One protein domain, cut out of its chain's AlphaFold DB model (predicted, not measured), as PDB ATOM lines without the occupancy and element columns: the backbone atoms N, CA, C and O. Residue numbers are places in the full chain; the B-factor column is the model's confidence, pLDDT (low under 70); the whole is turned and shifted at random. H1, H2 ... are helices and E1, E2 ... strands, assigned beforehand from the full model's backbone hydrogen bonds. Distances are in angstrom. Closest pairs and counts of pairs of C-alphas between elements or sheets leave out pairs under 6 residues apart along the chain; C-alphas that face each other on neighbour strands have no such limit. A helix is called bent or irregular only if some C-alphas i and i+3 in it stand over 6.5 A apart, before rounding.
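What this domain is: This is residues 234 to 356 of the 417 residues of an uncharacterized protein of Symmachiella dynata (UniProt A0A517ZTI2). A long, narrow, twisted sheet is built on the long hairpin E4 and E5, with E2 and E3 following one another along the other side of E5 and E1 beside E2. The long helix H1 packs over one face of it, running much of its length, and the shorter helices H2 and H3 stand side by side near the end of the sheet where H1 ends. The printed part has 123 residues with three named helices and five named strands, and along the chain come first three strands, E1 to E3, then the helices H1 and H2, then the strands E4 and E5, and last the helix H3; in its branched sheet the neighbour pairs E1 and E2, E2 and E5, E3 and E5, and E4 and E5 are antiparallel, and the class is mixed, helices and strands. It is only just compact, close to loose, with a radius of gyration of the C-alphas of 16.2 A, and elongated, spanning 50 by 30 by 20 A.

How they stand to each other: E5, residues 330 to 341, has three neighbours. On one side is E4, residues 316 to 326, with N 322 and O 334 within hydrogen-bond range at 2.8 A. On the other side are E2, residues 255 to 260, with N 257 and O 339 at 2.9 A, and E3, residues 264 to 266, with N 266 and O 331 at 2.9 A. E1, residues 248 to 250, forms a hairpin with E2, with N 256 and O 249 at 2.9 A. H1, residues 269 to 296, is on the sheet; its closest C-alphas to E5 are those of Ala 279 and Arg 335, 5.7 A apart. H2, residues 309 to 315, stands at the sheet's level, its height over the sheet 1.5 A. H1 touches H2 with residues 284 to 291 alone, about perpendicular at 78 degrees; the closest C-alphas, of Ala 288 and Val 312, are 5.9 A apart. H3, residues 343 to 356, is not on the sheet, and touches H2 with residues 345 to 349 alone, at a shallow tilt of 17 degrees, opposite ways; the closest C-alphas, of Ile 311 and Ile 345, are 7.1 A apart. In H2 every O i to N i+4 pair is within hydrogen-bond range, in H1 22 of 24 and in H3 8 of 10.

Where its parts are: E1 begins at C-alpha 248 (-6.681, 13.759, -2.799). H1 is 41.1 A long, E5 35.4 A, E4 28.3 A, H3 20.2 A and E2 16.2 A. H1 and H3 are irregular, but only just: C-alphas 270 and 273 are 6.9 A apart, C-alphas 348 and 351 6.7 A. H3 ends at C-alpha 356 (22.718, 7.172, -3.784).

The domain as a whole: The two C-alphas farthest apart, of Gly 328 and Lys 355, are 51.6 A apart. The printed part has no cut. The link from H1 to H2 is long, with 12 residues. Mean pLDDT of the printed part is 89.8; residues 234 to 236 are under 70.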
ATOM      1  N   ALA A 234      -9.939  -5.275 -17.191       55.75
ATOM      2  CA  ALA A 234     -11.254  -4.652 -17.309       55.75
ATOM      3  C   ALA A 234     -11.142  -3.284 -18.005       55.75
ATOM      4  O   ALA A 234     -11.300  -2.242 -17.366       55.75
ATOM      5  N   THR A 235     -10.861  -3.274 -19.313       58.16
ATOM      6  CA  THR A 235     -11.060  -2.084 -20.152       58.16
ATOM      7  C   THR A 235     -12.545  -1.764 -20.103       58.16
ATOM      8  O   THR A 235     -13.368  -2.473 -20.678       58.16
ATOM      9  N   THR A 236     -12.912  -0.764 -19.312       65.31
ATOM     10  CA  THR A 236     -14.312  -0.406 -19.115       65.31
ATOM     11  C   THR A 236     -14.606   0.756 -20.044       65.31
ATOM     12  O   THR A 236     -14.133   1.870 -19.835       65.31
ATOM     13  N   THR A 237     -15.355   0.483 -21.109       70.06
ATOM     14  CA  THR A 237     -15.969   1.510 -21.951       70.06
ATOM     15  C   THR A 237     -17.091   2.132 -21.117       70.06
ATOM     16  O   THR A 237     -18.198   1.604 -21.061       70.06
ATOM     17  N   GLY A 238     -16.783   3.170 -20.338       71.62
ATOM     18  CA  GLY A 238     -17.727   3.708 -19.359       71.62
ATOM     19  C   GLY A 238     -17.254   4.977 -18.660       71.62
ATOM     20  O   GLY A 238     -16.170   5.497 -18.933       71.62
ATOM     21  N   ASP A 239     -18.108   5.482 -17.770       85.69
ATOM     22  CA  ASP A 239     -17.855   6.689 -16.988       85.69
ATOM     23  C   ASP A 239     -16.595   6.567 -16.124       85.69
ATOM     24  O   ASP A 239     -16.212   5.493 -15.654       85.69
ATOM     25  N   VAL A 240     -15.945   7.711 -15.904       88.88
ATOM     26  CA  VAL A 240     -14.764   7.812 -15.047       88.88
ATOM     27  C   VAL A 240     -15.137   7.359 -13.627       88.88
ATOM     28  O   VAL A 240     -16.063   7.932 -13.055       88.88
ATOM     29  N   PRO A 241     -14.420   6.390 -13.022       89.06
ATOM     30  CA  PRO A 241     -14.750   5.905 -11.686       89.06
ATOM     31  C   PRO A 241     -14.772   7.026 -10.642       89.06
ATOM     32  O   PRO A 241     -13.886   7.883 -10.639       89.06
ATOM     33  N   ASP A 242     -15.697   6.960  -9.683       91.81
ATOM     34  CA  ASP A 242     -15.881   7.999  -8.653       91.81
ATOM     35  C   ASP A 242     -14.593   8.352  -7.892       91.81
ATOM     36  O   ASP A 242     -14.353   9.508  -7.540       91.81
ATOM     37  N   TRP A 243     -13.711   7.368  -7.678       89.62
ATOM     38  CA  TRP A 243     -12.440   7.572  -6.978       89.62
ATOM     39  C   TRP A 243     -11.453   8.459  -7.749       89.62
ATOM     40  O   TRP A 243     -10.572   9.051  -7.133       89.62
ATOM     41  N   VAL A 244     -11.590   8.583  -9.072       91.75
ATOM     42  CA  VAL A 244     -10.772   9.491  -9.891       91.75
ATOM     43  C   VAL A 244     -11.181  10.949  -9.652       91.75
ATOM     44  O   VAL A 244     -10.335  11.843  -9.695       91.75
ATOM     45  N   SER A 245     -12.461  11.188  -9.356       90.50
ATOM     46  CA  SER A 245     -13.027  12.518  -9.096       90.50
ATOM     47  C   SER A 245     -12.699  13.057  -7.698       90.50
ATOM     48  O   SER A 245     -12.898  14.243  -7.444       90.50
ATOM     49  N   ALA A 246     -12.159  12.222  -6.802       86.31
ATOM     50  CA  ALA A 246     -11.671  12.606  -5.477       86.31
ATOM     51  C   ALA A 246     -10.128  12.719  -5.490       86.31
ATOM     52  O   ALA A 246      -9.429  11.778  -5.113       86.31
ATOM     53  N   PRO A 247      -9.553  13.857  -5.930       71.25
ATOM     54  CA  PRO A 247      -8.148  13.940  -6.344       71.25
ATOM     55  C   PRO A 247      -7.145  13.731  -5.207       71.25
ATOM     56  O   PRO A 247      -5.992  13.366  -5.452       71.25
ATOM     57  N   THR A 248      -7.536  13.999  -3.960       81.31
ATOM     58  CA  THR A 248      -6.681  13.759  -2.799       81.31
ATOM     59  C   THR A 248      -7.522  13.416  -1.583       81.31
ATOM     60  O   THR A 248      -8.259  14.258  -1.077       81.31
ATOM     61  N   GLN A 249      -7.365  12.192  -1.085       86.19
ATOM     62  CA  GLN A 249      -7.910  11.782   0.204       86.19
ATOM     63  C   GLN A 249      -6.745  11.641   1.181       86.19
ATOM     64  O   GLN A 249      -5.771  10.939   0.904       86.19
ATOM     65  N   ASN A 250      -6.813  12.356   2.301       88.19
ATOM     66  CA  ASN A 250      -5.823  12.256   3.362       88.19
ATOM     67  C   ASN A 250      -6.468  11.574   4.565       88.19
ATOM     68  O   ASN A 250      -7.247  12.196   5.280       88.19
ATOM     69  N   ASP A 251      -6.138  10.305   4.779       85.19
ATOM     70  CA  ASP A 251      -6.662   9.486   5.879       85.19
ATOM     71  C   ASP A 251      -5.808   9.635   7.159       85.19
ATOM     72  O   ASP A 251      -5.548   8.689   7.898       85.19
ATOM     73  N   GLY A 252      -5.222  10.822   7.360       85.81
ATOM     74  CA  GLY A 252      -4.309  11.157   8.459       85.81
ATOM     75  C   GLY A 252      -2.910  10.535   8.352       85.81
ATOM     76  O   GLY A 252      -1.919  11.204   8.637       85.81
ATOM     77  N   GLN A 253      -2.804   9.276   7.919       81.69
ATOM     78  CA  GLN A 253      -1.529   8.575   7.724       81.69
ATOM     79  C   GLN A 253      -1.213   8.280   6.261       81.69
ATOM     80  O   GLN A 253      -0.040   8.247   5.887       81.69
ATOM     81  N   THR A 254      -2.236   8.067   5.436       86.88
ATOM     82  CA  THR A 254      -2.065   7.750   4.018       86.88
ATOM     83  C   THR A 254      -2.611   8.892   3.185       86.88
ATOM     84  O   THR A 254      -3.793   9.224   3.267       86.88
ATOM     85  N   ARG A 255      -1.744   9.480   2.358       91.56
ATOM     86  CA  ARG A 255      -2.159  10.440   1.339       91.56
ATOM     87  C   ARG A 255      -2.366   9.685   0.037       91.56
ATOM     88  O   ARG A 255      -1.426   9.163  -0.551       91.56
ATOM     89  N   VAL A 256      -3.607   9.621  -0.404       90.94
ATOM     90  CA  VAL A 256      -3.975   9.050  -1.691       90.94
ATOM     91  C   VAL A 256      -3.959  10.170  -2.719       90.94
ATOM     92  O   VAL A 256      -4.627  11.181  -2.517       90.94
ATOM     93  N   VAL A 257      -3.215  10.001  -3.810       91.62
ATOM     94  CA  VAL A 257      -3.184  10.957  -4.926       91.62
ATOM     95  C   VAL A 257      -3.580  10.244  -6.207       91.62
ATOM     96  O   VAL A 257      -3.044   9.180  -6.516       91.62
ATOM     97  N   VAL A 258      -4.506  10.832  -6.958       92.88
ATOM     98  CA  VAL A 258      -4.868  10.338  -8.287       92.88
ATOM     99  C   VAL A 258      -3.941  10.960  -9.322       92.88
ATOM    100  O   VAL A 258      -3.819  12.179  -9.429       92.88
ATOM    101  N   VAL A 259      -3.296  10.101 -10.098       90.56
ATOM    102  CA  VAL A 259      -2.393  10.456 -11.184       90.56
ATOM    103  C   VAL A 259      -3.053  10.099 -12.512       90.56
ATOM    104  O   VAL A 259      -3.704   9.060 -12.624       90.56
ATOM    105  N   ARG A 260      -2.897  10.961 -13.521       92.56
ATOM    106  CA  ARG A 260      -3.538  10.819 -14.836       92.56
ATOM    107  C   ARG A 260      -2.530  10.999 -15.964       92.56
ATOM    108  O   ARG A 260      -1.711  11.909 -15.895       92.56
ATOM    109  N   SER A 261      -2.637  10.180 -17.006       91.31
ATOM    110  CA  SER A 261      -1.891  10.392 -18.249       91.31
ATOM    111  C   SER A 261      -2.551  11.471 -19.112       91.31
ATOM    112  O   SER A 261      -3.745  11.794 -18.977       91.31
ATOM    113  N   HIS A 262      -1.792  12.004 -20.062       88.94
ATOM    114  CA  HIS A 262      -2.365  12.682 -21.213       88.94
ATOM    115  C   HIS A 262      -3.087  11.669 -22.113       88.94
ATOM    116  O   HIS A 262      -2.935  10.450 -21.975       88.94
ATOM    117  N   PHE A 263      -3.962  12.177 -22.982       81.19
ATOM    118  CA  PHE A 263      -4.612  11.334 -23.980       81.19
ATOM    119  C   PHE A 263      -3.582  10.953 -25.035       81.19
ATOM    120  O   PHE A 263      -2.995  11.830 -25.666       81.19
ATOM    121  N   SER A 264      -3.389   9.652 -25.222       80.81
ATOM    122  CA  SER A 264      -2.571   9.116 -26.304       80.81
ATOM    123  C   SER A 264      -3.507   8.631 -27.416       80.81
ATOM    124  O   SER A 264      -4.267   7.688 -27.178       80.81
ATOM    125  N   PRO A 265      -3.527   9.282 -28.594       81.81
ATOM    126  CA  PRO A 265      -4.334   8.823 -29.718       81.81
ATOM    127  C   PRO A 265      -3.731   7.549 -30.315       81.81
ATOM    128  O   PRO A 265      -2.523   7.478 -30.536       81.81
ATOM    129  N   ALA A 266      -4.577   6.562 -30.593       83.25
ATOM    130  CA  ALA A 266      -4.252   5.457 -31.483       83.25
ATOM    131  C   ALA A 266      -4.862   5.763 -32.851       83.25
ATOM    132  O   ALA A 266      -6.082   5.896 -32.971       83.25
ATOM    133  N   VAL A 267      -4.003   5.938 -33.858       80.31
ATOM    134  CA  VAL A 267      -4.440   6.206 -35.235       80.31
ATOM    135  C   VAL A 267      -4.982   4.920 -35.859       80.31
ATOM    136  O   VAL A 267      -6.044   4.952 -36.469       80.31
ATOM    137  N   ASP A 268      -4.318   3.791 -35.594       84.38
ATOM    138  CA  ASP A 268      -4.692   2.464 -36.084       84.38
ATOM    139  C   ASP A 268      -4.771   1.421 -34.953       84.38
ATOM    140  O   ASP A 268      -4.254   1.610 -33.847       84.38
ATOM    141  N   ALA A 269      -5.372   0.259 -35.238       78.75
ATOM    142  CA  ALA A 269      -5.440  -0.860 -34.292       78.75
ATOM    143  C   ALA A 269      -4.044  -1.305 -33.808       78.75
ATOM    144  O   ALA A 269      -3.871  -1.600 -32.626       78.75
ATOM    145  N   SER A 270      -3.034  -1.270 -34.686       82.38
ATOM    146  CA  SER A 270      -1.637  -1.569 -34.345       82.38
ATOM    147  C   SER A 270      -0.995  -0.548 -33.398       82.38
ATOM    148  O   SER A 270      -0.047  -0.887 -32.697       82.38
ATOM    149  N   ASP A 271      -1.514   0.681 -33.331       88.00
ATOM    150  CA  ASP A 271      -1.013   1.729 -32.434       88.00
ATOM    151  C   ASP A 271      -1.634   1.669 -31.034       88.00
ATOM    152  O   ASP A 271      -1.189   2.377 -30.129       88.00
ATOM    153  N   THR A 272      -2.631   0.809 -30.818       88.88
ATOM    154  CA  THR A 272      -3.327   0.691 -29.529       88.88
ATOM    155  C   THR A 272      -2.368   0.304 -28.401       88.88
ATOM    156  O   THR A 272      -2.317   0.981 -27.376       88.88
ATOM    157  N   GLU A 273      -1.535  -0.723 -28.591       89.19
ATOM    158  CA  GLU A 273      -0.559  -1.147 -27.573       89.19
ATOM    159  C   GLU A 273       0.481  -0.056 -27.282       89.19
ATOM    160  O   GLU A 273       0.888   0.167 -26.135       89.19
ATOM    161  N   ARG A 274       0.881   0.685 -28.320       88.31
ATOM    162  CA  ARG A 274       1.798   1.819 -28.188       88.31
ATOM    163  C   ARG A 274       1.158   2.962 -27.399       88.31
ATOM    164  O   ARG A 274       1.795   3.501 -26.500       88.31
ATOM    165  N   ALA A 275      -0.093   3.313 -27.682       89.25
ATOM    166  CA  ALA A 275      -0.818   4.351 -26.954       89.25
ATOM    167  C   ALA A 275      -1.042   3.966 -25.480       89.25
ATOM    168  O   ALA A 275      -0.831   4.787 -24.586       89.25
ATOM    169  N   ILE A 276      -1.390   2.702 -25.207       90.44
ATOM    170  CA  ILE A 276      -1.561   2.182 -23.841       90.44
ATOM    171  C   ILE A 276      -0.233   2.207 -23.073       90.44
ATOM    172  O   ILE A 276      -0.196   2.654 -21.924       90.44
ATOM    173  N   SER A 277       0.866   1.765 -23.692       90.00
ATOM    174  CA  SER A 277       2.190   1.774 -23.054       90.00
ATOM    175  C   SER A 277       2.720   3.191 -22.812       90.00
ATOM    176  O   SER A 277       3.301   3.447 -21.757       90.00
ATOM    177  N   LEU A 278       2.465   4.140 -23.721       89.75
ATOM    178  CA  LEU A 278       2.758   5.560 -23.507       89.75
ATOM    179  C   LEU A 278       1.973   6.123 -22.316       89.75
ATOM    180  O   LEU A 278       2.581   6.663 -21.393       89.75
ATOM    181  N   ALA A 279       0.655   5.908 -22.275       89.00
ATOM    182  CA  ALA A 279      -0.188   6.332 -21.157       89.00
ATOM    183  C   ALA A 279       0.253   5.697 -19.823       89.00
ATOM    184  O   ALA A 279       0.252   6.354 -18.779       89.00
ATOM    185  N   GLN A 280       0.681   4.432 -19.847       92.94
ATOM    186  CA  GLN A 280       1.240   3.748 -18.682       92.94
ATOM    187  C   GLN A 280       2.544   4.387 -18.204       92.94
ATOM    188  O   GLN A 280       2.689   4.636 -17.008       92.94
ATOM    189  N   ASN A 281       3.472   4.677 -19.116       93.12
ATOM    190  CA  ASN A 281       4.746   5.309 -18.782       93.12
ATOM    191  C   ASN A 281       4.550   6.727 -18.226       93.12
ATOM    192  O   ASN A 281       5.241   7.114 -17.286       93.12
ATOM    193  N   GLU A 282       3.590   7.489 -18.750       93.62
ATOM    194  CA  GLU A 282       3.248   8.813 -18.222       93.62
ATOM    195  C   GLU A 282       2.717   8.744 -16.790       93.62
ATOM    196  O   GLU A 282       3.251   9.415 -15.909       93.62
ATOM    197  N   VAL A 283       1.726   7.884 -16.526       94.38
ATOM    198  CA  VAL A 283       1.205   7.676 -15.165       94.38
ATOM    199  C   VAL A 283       2.301   7.224 -14.213       94.38
ATOM    200  O   VAL A 283       2.347   7.654 -13.063       94.38
ATOM    201  N   TYR A 284       3.206   6.377 -14.690       95.56
ATOM    202  CA  TYR A 284       4.331   5.902 -13.908       95.56
ATOM    203  C   TYR A 284       5.310   7.023 -13.539       95.56
ATOM    204  O   TYR A 284       5.694   7.160 -12.375       95.56
ATOM    205  N   ASN A 285       5.682   7.855 -14.513       94.75
ATOM    206  CA  ASN A 285       6.563   9.002 -14.309       94.75
ATOM    207  C   ASN A 285       5.943  10.013 -13.343       94.75
ATOM    208  O   ASN A 285       6.614  10.499 -12.433       94.75
ATOM    209  N   GLU A 286       4.657  10.291 -13.507       95.38
ATOM    210  CA  GLU A 286       3.917  11.232 -12.677       95.38
ATOM    211  C   GLU A 286       3.734  10.677 -11.246       95.38
ATOM    212  O   GLU A 286       3.945  11.390 -10.265       95.38
ATOM    213  N   ALA A 287       3.485   9.370 -11.089       96.00
ATOM    214  CA  ALA A 287       3.484   8.694  -9.789       96.00
ATOM    215  C   ALA A 287       4.853   8.776  -9.099       96.00
ATOM    216  O   ALA A 287       4.932   9.083  -7.908       96.00
ATOM    217  N   ALA A 288       5.944   8.563  -9.841       96.31
ATOM    218  CA  ALA A 288       7.293   8.742  -9.322       96.31
ATOM    219  C   ALA A 288       7.532  10.196  -8.876       96.31
ATOM    220  O   ALA A 288       8.094  10.420  -7.805       96.31
ATOM    221  N   GLN A 289       7.058  11.194  -9.627       95.50
ATOM    222  CA  GLN A 289       7.145  12.599  -9.215       95.50
ATOM    223  C   GLN A 289       6.372  12.878  -7.918       95.50
ATOM    224  O   GLN A 289       6.923  13.521  -7.025       95.50
ATOM    225  N   GLN A 290       5.155  12.346  -7.761       95.81
ATOM    226  CA  GLN A 290       4.372  12.496  -6.525       95.81
ATOM    227  C   GLN A 290       5.065  11.840  -5.323       95.81
ATOM    228  O   GLN A 290       5.153  12.435  -4.248       95.81
ATOM    229  N   ILE A 291       5.636  10.646  -5.507       96.44
ATOM    230  CA  ILE A 291       6.435   9.971  -4.473       96.44
ATOM    231  C   ILE A 291       7.682  10.796  -4.133       96.44
ATOM    232  O   ILE A 291       8.026  10.926  -2.955       96.44
ATOM    233  N   ARG A 292       8.346  11.391  -5.134       95.94
ATOM    234  CA  ARG A 292       9.512  12.264  -4.933       95.94
ATOM    235  C   ARG A 292       9.139  13.507  -4.139       95.94
ATOM    236  O   ARG A 292       9.852  13.832  -3.196       95.94
ATOM    237  N   ALA A 293       8.036  14.166  -4.488       95.06
ATOM    238  CA  ALA A 293       7.531  15.336  -3.780       95.06
ATOM    239  C   ALA A 293       7.206  14.988  -2.321       95.06
ATOM    240  O   ALA A 293       7.718  15.627  -1.406       95.06
ATOM    241  N   TYR A 294       6.468  13.898  -2.098       95.56
ATOM    242  CA  TYR A 294       6.129  13.416  -0.760       95.56
ATOM    243  C   TYR A 294       7.355  13.036   0.077       95.56
ATOM    244  O   TYR A 294       7.385  13.271   1.283       95.56
ATOM    245  N   PHE A 295       8.381  12.431  -0.521       96.50
ATOM    246  CA  PHE A 295       9.638  12.151   0.176       96.50
ATOM    247  C   PHE A 295      10.441  13.447   0.429       96.50
ATOM    248  O   PHE A 295      11.049  13.601   1.491       96.50
ATOM    249  N   GLY A 296      10.364  14.391  -0.514       95.56
ATOM    250  CA  GLY A 296      10.970  15.724  -0.503       95.56
ATOM    251  C   GLY A 296      10.480  16.649   0.615       95.56
ATOM    252  O   GLY A 296      11.238  17.488   1.094       95.56
ATOM    253  N   GLU A 297       9.239  16.469   1.071       95.19
ATOM    254  CA  GLU A 297       8.669  17.207   2.209       95.19
ATOM    255  C   GLU A 297       9.473  17.000   3.507       95.19
ATOM    256  O   GLU A 297       9.574  17.908   4.330       95.19
ATOM    257  N   THR A 298      10.060  15.813   3.692       95.50
ATOM    258  CA  THR A 298      10.814  15.458   4.907       95.50
ATOM    259  C   THR A 298      12.322  15.500   4.690       95.50
ATOM    260  O   THR A 298      13.075  15.856   5.598       95.50
ATOM    261  N   TYR A 299      12.782  15.107   3.502       94.12
ATOM    262  CA  TYR A 299      14.199  14.995   3.177       94.12
ATOM    263  C   TYR A 299      14.533  15.892   1.983       94.12
ATOM    264  O   TYR A 299      13.787  15.901   1.015       94.12
ATOM    265  N   PRO A 300      15.663  16.619   1.980       90.94
ATOM    266  CA  PRO A 300      16.057  17.427   0.830       90.94
ATOM    267  C   PRO A 300      16.517  16.515  -0.319       90.94
ATOM    268  O   PRO A 300      17.679  16.106  -0.391       90.94
ATOM    269  N   VAL A 301      15.590  16.160  -1.205       88.19
ATOM    270  CA  VAL A 301      15.835  15.288  -2.360       88.19
ATOM    271  C   VAL A 301      16.266  16.136  -3.548       88.19
ATOM    272  O   VAL A 301      15.622  17.124  -3.882       88.19
ATOM    273  N   GLN A 302      17.355  15.749  -4.211       80.56
ATOM    274  CA  GLN A 302      17.733  16.351  -5.490       80.56
ATOM    275  C   GLN A 302      16.753  15.894  -6.580       80.56
ATOM    276  O   GLN A 302      16.451  14.703  -6.666       80.56
ATOM    277  N   ASN A 303      16.304  16.815  -7.439       74.25
ATOM    278  CA  ASN A 303      15.279  16.554  -8.465       74.25
ATOM    279  C   ASN A 303      15.589  15.351  -9.377       74.25
ATOM    280  O   ASN A 303      14.665  14.689  -9.845       74.25
ATOM    281  N   ASN A 304      16.869  15.021  -9.568       84.50
ATOM    282  CA  ASN A 304      17.317  13.996 -10.514       84.50
ATOM    283  C   ASN A 304      17.526  12.606  -9.890       84.50
ATOM    284  O   ASN A 304      18.042  11.716 -10.559       84.50
ATOM    285  N   TRP A 305      17.168  12.385  -8.621       90.12
ATOM    286  CA  TRP A 305      17.311  11.057  -8.019       90.12
ATOM    287  C   TRP A 305      16.250  10.082  -8.576       90.12
ATOM    288  O   TRP A 305      15.050  10.331  -8.381       90.12
ATOM    289  N   PRO A 306      16.642   8.991  -9.271       91.31
ATOM    290  CA  PRO A 306      15.692   8.015  -9.794       91.31
ATOM    291  C   PRO A 306      15.088   7.204  -8.644       91.31
ATOM    292  O   PRO A 306      15.810   6.691  -7.786       91.31
ATOM    293  N   ILE A 307      13.760   7.098  -8.624       94.62
ATOM    294  CA  ILE A 307      13.047   6.273  -7.646       94.62
ATOM    295  C   ILE A 307      13.024   4.839  -8.172       94.62
ATOM    296  O   ILE A 307      12.637   4.650  -9.322       94.62
ATOM    297  N   PRO A 308      13.405   3.834  -7.366       95.12
ATOM    298  CA  PRO A 308      13.407   2.455  -7.830       95.12
ATOM    299  C   PRO A 308      12.029   1.957  -8.228       95.12
ATOM    300  O   PRO A 308      11.038   2.178  -7.523       95.12
ATOM    301  N   ASP A 309      12.006   1.229  -9.340       95.00
ATOM    302  CA  ASP A 309      10.765   0.952 -10.041       95.00
ATOM    303  C   ASP A 309       9.750   0.168  -9.198       95.00
ATOM    304  O   ASP A 309       8.540   0.412  -9.224       95.00
ATOM    305  N   GLU A 310      10.259  -0.760  -8.391       95.06
ATOM    306  CA  GLU A 310       9.474  -1.580  -7.473       95.06
ATOM    307  C   GLU A 310       8.705  -0.749  -6.443       95.06
ATOM    308  O   GLU A 310       7.607  -1.128  -6.035       95.06
ATOM    309  N   ILE A 311       9.264   0.385  -6.011       95.75
ATOM    310  CA  ILE A 311       8.618   1.250  -5.024       95.75
ATOM    311  C   ILE A 311       7.459   1.996  -5.669       95.75
ATOM    312  O   ILE A 311       6.388   2.055  -5.072       95.75
ATOM    313  N   VAL A 312       7.645   2.502  -6.890       96.56
ATOM    314  CA  VAL A 312       6.564   3.149  -7.647       96.56
ATOM    315  C   VAL A 312       5.445   2.148  -7.924       96.56
ATOM    316  O   VAL A 312       4.293   2.428  -7.610       96.56
ATOM    317  N   ARG A 313       5.777   0.941  -8.406       95.06
ATOM    318  CA  ARG A 313       4.786  -0.118  -8.673       95.06
ATOM    319  C   ARG A 313       4.006  -0.508  -7.423       95.06
ATOM    320  O   ARG A 313       2.796  -0.642  -7.489       95.06
ATOM    321  N   ARG A 314       4.676  -0.647  -6.275       94.69
ATOM    322  CA  ARG A 314       4.022  -0.984  -5.000       94.69
ATOM    323  C   ARG A 314       3.186   0.169  -4.433       94.69
ATOM    324  O   ARG A 314       2.259  -0.077  -3.669       94.69
ATOM    325  N   ALA A 315       3.548   1.412  -4.739       95.31
ATOM    326  CA  ALA A 315       2.793   2.590  -4.324       95.31
ATOM    327  C   ALA A 315       1.529   2.790  -5.171       95.31
ATOM    328  O   ALA A 315       0.550   3.347  -4.680       95.31
ATOM    329  N   ILE A 316       1.540   2.333  -6.424       95.88
ATOM    330  CA  ILE A 316       0.362   2.304  -7.285       95.88
ATOM    331  C   ILE A 316      -0.589   1.212  -6.775       95.88
ATOM    332  O   ILE A 316      -0.252   0.033  -6.756       95.88
ATOM    333  N   GLY A 317      -1.767   1.628  -6.318       92.25
ATOM    334  CA  GLY A 317      -2.835   0.749  -5.855       92.25
ATOM    335  C   GLY A 317      -3.784   0.394  -6.993       92.25
ATOM    336  O   GLY A 317      -3.551  -0.553  -7.738       92.25
ATOM    337  N   LYS A 318      -4.878   1.154  -7.113       92.62
ATOM    338  CA  LYS A 318      -5.879   0.956  -8.167       92.62
ATOM    339  C   LYS A 318      -5.425   1.605  -9.465       92.62
ATOM    340  O   LYS A 318      -4.893   2.715  -9.450       92.62
ATOM    341  N   VAL A 319      -5.680   0.935 -10.577       92.38
ATOM    342  CA  VAL A 319      -5.386   1.437 -11.916       92.38
ATOM    343  C   VAL A 319      -6.628   1.264 -12.775       92.38
ATOM    344  O   VAL A 319      -7.365   0.297 -12.611       92.38
ATOM    345  N   HIS A 320      -6.893   2.228 -13.648       92.88
ATOM    346  CA  HIS A 320      -8.018   2.178 -14.570       92.88
ATOM    347  C   HIS A 320      -7.628   2.792 -15.910       92.88
ATOM    348  O   HIS A 320      -6.987   3.845 -15.961       92.88
ATOM    349  N   LEU A 321      -8.000   2.112 -16.989       92.25
ATOM    350  CA  LEU A 321      -7.782   2.550 -18.359       92.25
ATOM    351  C   LEU A 321      -9.120   3.007 -18.936       92.25
ATOM    352  O   LEU A 321     -10.037   2.206 -19.078       92.25
ATOM    353  N   LEU A 322      -9.199   4.292 -19.267       91.25
ATOM    354  CA  LEU A 322     -10.319   4.887 -19.971       91.25
ATOM    355  C   LEU A 322     -10.025   4.878 -21.468       91.25
ATOM    356  O   LEU A 322      -9.044   5.472 -21.927       91.25
ATOM    357  N   GLU A 323     -10.914   4.240 -22.210       91.69
ATOM    358  CA  GLU A 323     -10.972   4.285 -23.664       91.69
ATOM    359  C   GLU A 323     -12.113   5.215 -24.069       91.69
ATOM    360  O   GLU A 323     -13.231   5.093 -23.564       91.69
ATOM    361  N   LYS A 324     -11.829   6.177 -24.946       89.81
ATOM    362  CA  LYS A 324     -12.840   7.090 -25.477       89.81
ATOM    363  C   LYS A 324     -12.724   7.169 -26.994       89.81
ATOM    364  O   LYS A 324     -11.643   7.441 -27.516       89.81
ATOM    365  N   ASP A 325     -13.847   6.984 -27.675       90.00
ATOM    366  CA  ASP A 325     -13.951   7.242 -29.108       90.00
ATOM    367  C   ASP A 325     -13.956   8.758 -29.361       90.00
ATOM    368  O   ASP A 325     -14.619   9.528 -28.657       90.00
ATOM    369  N   VAL A 326     -13.168   9.198 -30.339       88.50
ATOM    370  CA  VAL A 326     -13.099  10.596 -30.778       88.50
ATOM    371  C   VAL A 326     -13.921  10.759 -32.051       88.50
ATOM    372  O   VAL A 326     -13.849   9.917 -32.951       88.50
ATOM    373  N   ASP A 327     -14.664  11.865 -32.148       84.50
ATOM    374  CA  ASP A 327     -15.378  12.268 -33.363       84.50
ATOM    375  C   ASP A 327     -14.382  12.342 -34.535       84.50
ATOM    376  O   ASP A 327     -13.551  13.246 -34.609       84.50
ATOM    377  N   GLY A 328     -14.403  11.334 -35.410       84.56
ATOM    378  CA  GLY A 328     -13.362  11.119 -36.426       84.56
ATOM    379  C   GLY A 328     -12.853   9.679 -36.547       84.56
ATOM    380  O   GLY A 328     -12.023   9.415 -37.409       84.56
ATOM    381  N   GLY A 329     -13.353   8.745 -35.728       83.94
ATOM    382  CA  GLY A 329     -13.116   7.302 -35.896       83.94
ATOM    383  C   GLY A 329     -11.834   6.767 -35.250       83.94
ATOM    384  O   GLY A 329     -11.484   5.612 -35.478       83.94
ATOM    385  N   GLY A 330     -11.146   7.579 -34.442       85.62
ATOM    386  CA  GLY A 330      -9.969   7.174 -33.669       85.62
ATOM    387  C   GLY A 330     -10.290   6.927 -32.193       85.62
ATOM    388  O   GLY A 330     -11.230   7.507 -31.644       85.62
ATOM    389  N   LYS A 331      -9.469   6.106 -31.530       89.50
ATOM    390  CA  LYS A 331      -9.568   5.826 -30.090       89.50
ATOM    391  C   LYS A 331      -8.492   6.585 -29.328       89.50
ATOM    392  O   LYS A 331      -7.329   6.594 -29.732       89.50
ATOM    393  N   VAL A 332      -8.856   7.210 -28.212       90.00
ATOM    394  CA  VAL A 332      -7.888   7.785 -27.270       90.00
ATOM    395  C   VAL A 332      -7.880   6.998 -25.974       90.00
ATOM    396  O   VAL A 332      -8.926   6.687 -25.403       90.00
ATOM    397  N   TYR A 333      -6.674   6.725 -25.488       90.75
ATOM    398  CA  TYR A 333      -6.460   6.031 -24.228       90.75
ATOM    399  C   TYR A 333      -5.957   7.017 -23.182       90.75
ATOM    400  O   TYR A 333      -5.037   7.806 -23.428       90.75
ATOM    401  N   ARG A 334      -6.562   6.972 -21.998       92.75
ATOM    402  CA  ARG A 334      -6.088   7.683 -20.813       92.75
ATOM    403  C   ARG A 334      -6.061   6.726 -19.641       92.75
ATOM    404  O   ARG A 334      -7.045   6.055 -19.353       92.75
ATOM    405  N   ARG A 335      -4.948   6.703 -18.922       93.00
ATOM    406  CA  ARG A 335      -4.784   5.851 -17.752       93.00
ATOM    407  C   ARG A 335      -4.815   6.692 -16.483       93.00
ATOM    408  O   ARG A 335      -4.259   7.789 -16.428       93.00
ATOM    409  N   PHE A 336      -5.486   6.165 -15.471       93.50
ATOM    410  CA  PHE A 336      -5.569   6.721 -14.131       93.50
ATOM    411  C   PHE A 336      -4.951   5.730 -13.156       93.50
ATOM    412  O   PHE A 336      -5.215   4.530 -13.242       93.50
ATOM    413  N   ALA A 337      -4.154   6.220 -12.216       94.75
ATOM    414  CA  ALA A 337      -3.659   5.413 -11.112       94.75
ATOM    415  C   ALA A 337      -3.848   6.131  -9.785       94.75
ATOM    416  O   ALA A 337      -3.593   7.327  -9.652       94.75
ATOM    417  N   GLN A 338      -4.256   5.366  -8.787       94.75
ATOM    418  CA  GLN A 338      -4.288   5.777  -7.400       94.75
ATOM    419  C   GLN A 338      -2.923   5.474  -6.774       94.75
ATOM    420  O   GLN A 338      -2.524   4.314  -6.676       94.75
ATOM    421  N   VAL A 339      -2.205   6.507  -6.340       96.25
ATOM    422  CA  VAL A 339      -0.908   6.382  -5.668       96.25
ATOM    423  C   VAL A 339      -1.110   6.536  -4.166       96.25
ATOM    424  O   VAL A 339      -1.526   7.589  -3.682       96.25
ATOM    425  N   ASN A 340      -0.804   5.478  -3.422       95.81
ATOM    426  CA  ASN A 340      -0.927   5.431  -1.971       95.81
ATOM    427  C   ASN A 340       0.391   5.864  -1.327       95.81
ATOM    428  O   ASN A 340       1.332   5.081  -1.229       95.81
ATOM    429  N   LEU A 341       0.466   7.107  -0.858       96.75
ATOM    430  CA  LEU A 341       1.639   7.662  -0.184       96.75
ATOM    431  C   LEU A 341       1.542   7.391   1.320       96.75
ATOM    432  O   LEU A 341       1.016   8.196   2.088       96.75
ATOM    433  N   ASN A 342       2.044   6.231   1.740       96.00
ATOM    434  CA  ASN A 342       2.109   5.846   3.148       96.00
ATOM    435  C   ASN A 342       3.507   6.120   3.759       96.00
ATOM    436  O   ASN A 342       4.499   6.282   3.037       96.00
ATOM    437  N   PRO A 343       3.646   6.157   5.098       95.69
ATOM    438  CA  PRO A 343       4.944   6.335   5.755       95.69
ATOM    439  C   PRO A 343       5.922   5.181   5.474       95.69
ATOM    440  O   PRO A 343       7.137   5.386   5.461       95.69
ATOM    441  N   GLY A 344       5.403   3.981   5.188       95.31
ATOM    442  CA  GLY A 344       6.202   2.805   4.836       95.31
ATOM    443  C   GLY A 344       7.030   2.988   3.558       95.31
ATOM    444  O   GLY A 344       8.164   2.516   3.489       95.31
ATOM    445  N   ILE A 345       6.522   3.731   2.569       95.56
ATOM    446  CA  ILE A 345       7.276   4.089   1.357       95.56
ATOM    447  C   ILE A 345       8.495   4.942   1.716       95.56
ATOM    448  O   ILE A 345       9.589   4.666   1.225       95.56
ATOM    449  N   ARG A 346       8.355   5.915   2.630       95.19
ATOM    450  CA  ARG A 346       9.492   6.742   3.080       95.19
ATOM    451  C   ARG A 346      10.565   5.892   3.758       95.19
ATOM    452  O   ARG A 346      11.745   6.071   3.470       95.19
ATOM    453  N   GLN A 347      10.166   4.955   4.619       95.69
ATOM    454  CA  GLN A 347      11.102   4.055   5.303       95.69
ATOM    455  C   GLN A 347      11.876   3.168   4.316       95.69
ATOM    456  O   GLN A 347      13.070   2.950   4.503       95.69
ATOM    457  N   LYS A 348      11.226   2.710   3.237       95.31
ATOM    458  CA  LYS A 348      11.871   1.912   2.179       95.31
ATOM    459  C   LYS A 348      12.777   2.745   1.265       95.31
ATOM    460  O   LYS A 348      13.839   2.268   0.873       95.31
ATOM    461  N   LEU A 349      12.393   3.986   0.956       96.00
ATOM    462  CA  LEU A 349      13.182   4.900   0.120       96.00
ATOM    463  C   LEU A 349      14.424   5.436   0.831       96.00
ATOM    464  O   LEU A 349      15.458   5.624   0.194       96.00
ATOM    465  N   LEU A 350      14.344   5.671   2.143       96.19
ATOM    466  CA  LEU A 350      15.414   6.292   2.922       96.19
ATOM    467  C   LEU A 350      16.796   5.630   2.745       96.19
ATOM    468  O   LEU A 350      17.732   6.353   2.396       96.19
ATOM    469  N   PRO A 351      16.977   4.306   2.932       95.31
ATOM    470  CA  PRO A 351      18.293   3.684   2.778       95.31
ATOM    471  C   PRO A 351      18.817   3.768   1.337       95.31
ATOM    472  O   PRO A 351      20.014   3.965   1.117       95.31
ATOM    473  N   GLN A 352      17.931   3.673   0.344       93.69
ATOM    474  CA  GLN A 352      18.300   3.760  -1.071       93.69
ATOM    475  C   GLN A 352      18.739   5.179  -1.443       93.69
ATOM    476  O   GLN A 352      19.775   5.365  -2.085       93.69
ATOM    477  N   TRP A 353      18.006   6.188  -0.970       94.94
ATOM    478  CA  TRP A 353      18.365   7.592  -1.129       94.94
ATOM    479  C   TRP A 353      19.685   7.926  -0.429       94.94
ATOM    480  O   TRP A 353      20.545   8.589  -1.016       94.94
ATOM    481  N   GLN A 354      19.888   7.443   0.801       93.56
ATOM    482  CA  GLN A 354      21.136   7.640   1.544       93.56
ATOM    483  C   GLN A 354      22.325   7.032   0.805       93.56
ATOM    484  O   GLN A 354      23.368   7.682   0.692       93.56
ATOM    485  N   LYS A 355      22.172   5.818   0.259       91.38
ATOM    486  CA  LYS A 355      23.207   5.160  -0.544       91.38
ATOM    487  C   LYS A 355      23.541   5.980  -1.791       91.38
ATOM    488  O   LYS A 355      24.708   6.311  -1.990       91.38
ATOM    489  N   ALA A 356      22.531   6.376  -2.569       88.38
ATOM    490  CA  ALA A 356      22.718   7.172  -3.784       88.38
ATOM    491  C   ALA A 356      23.370   8.535  -3.492       88.38
ATOM    492  O   ALA A 356      24.349   8.922  -4.129       88.38
TER     493      ALA A 356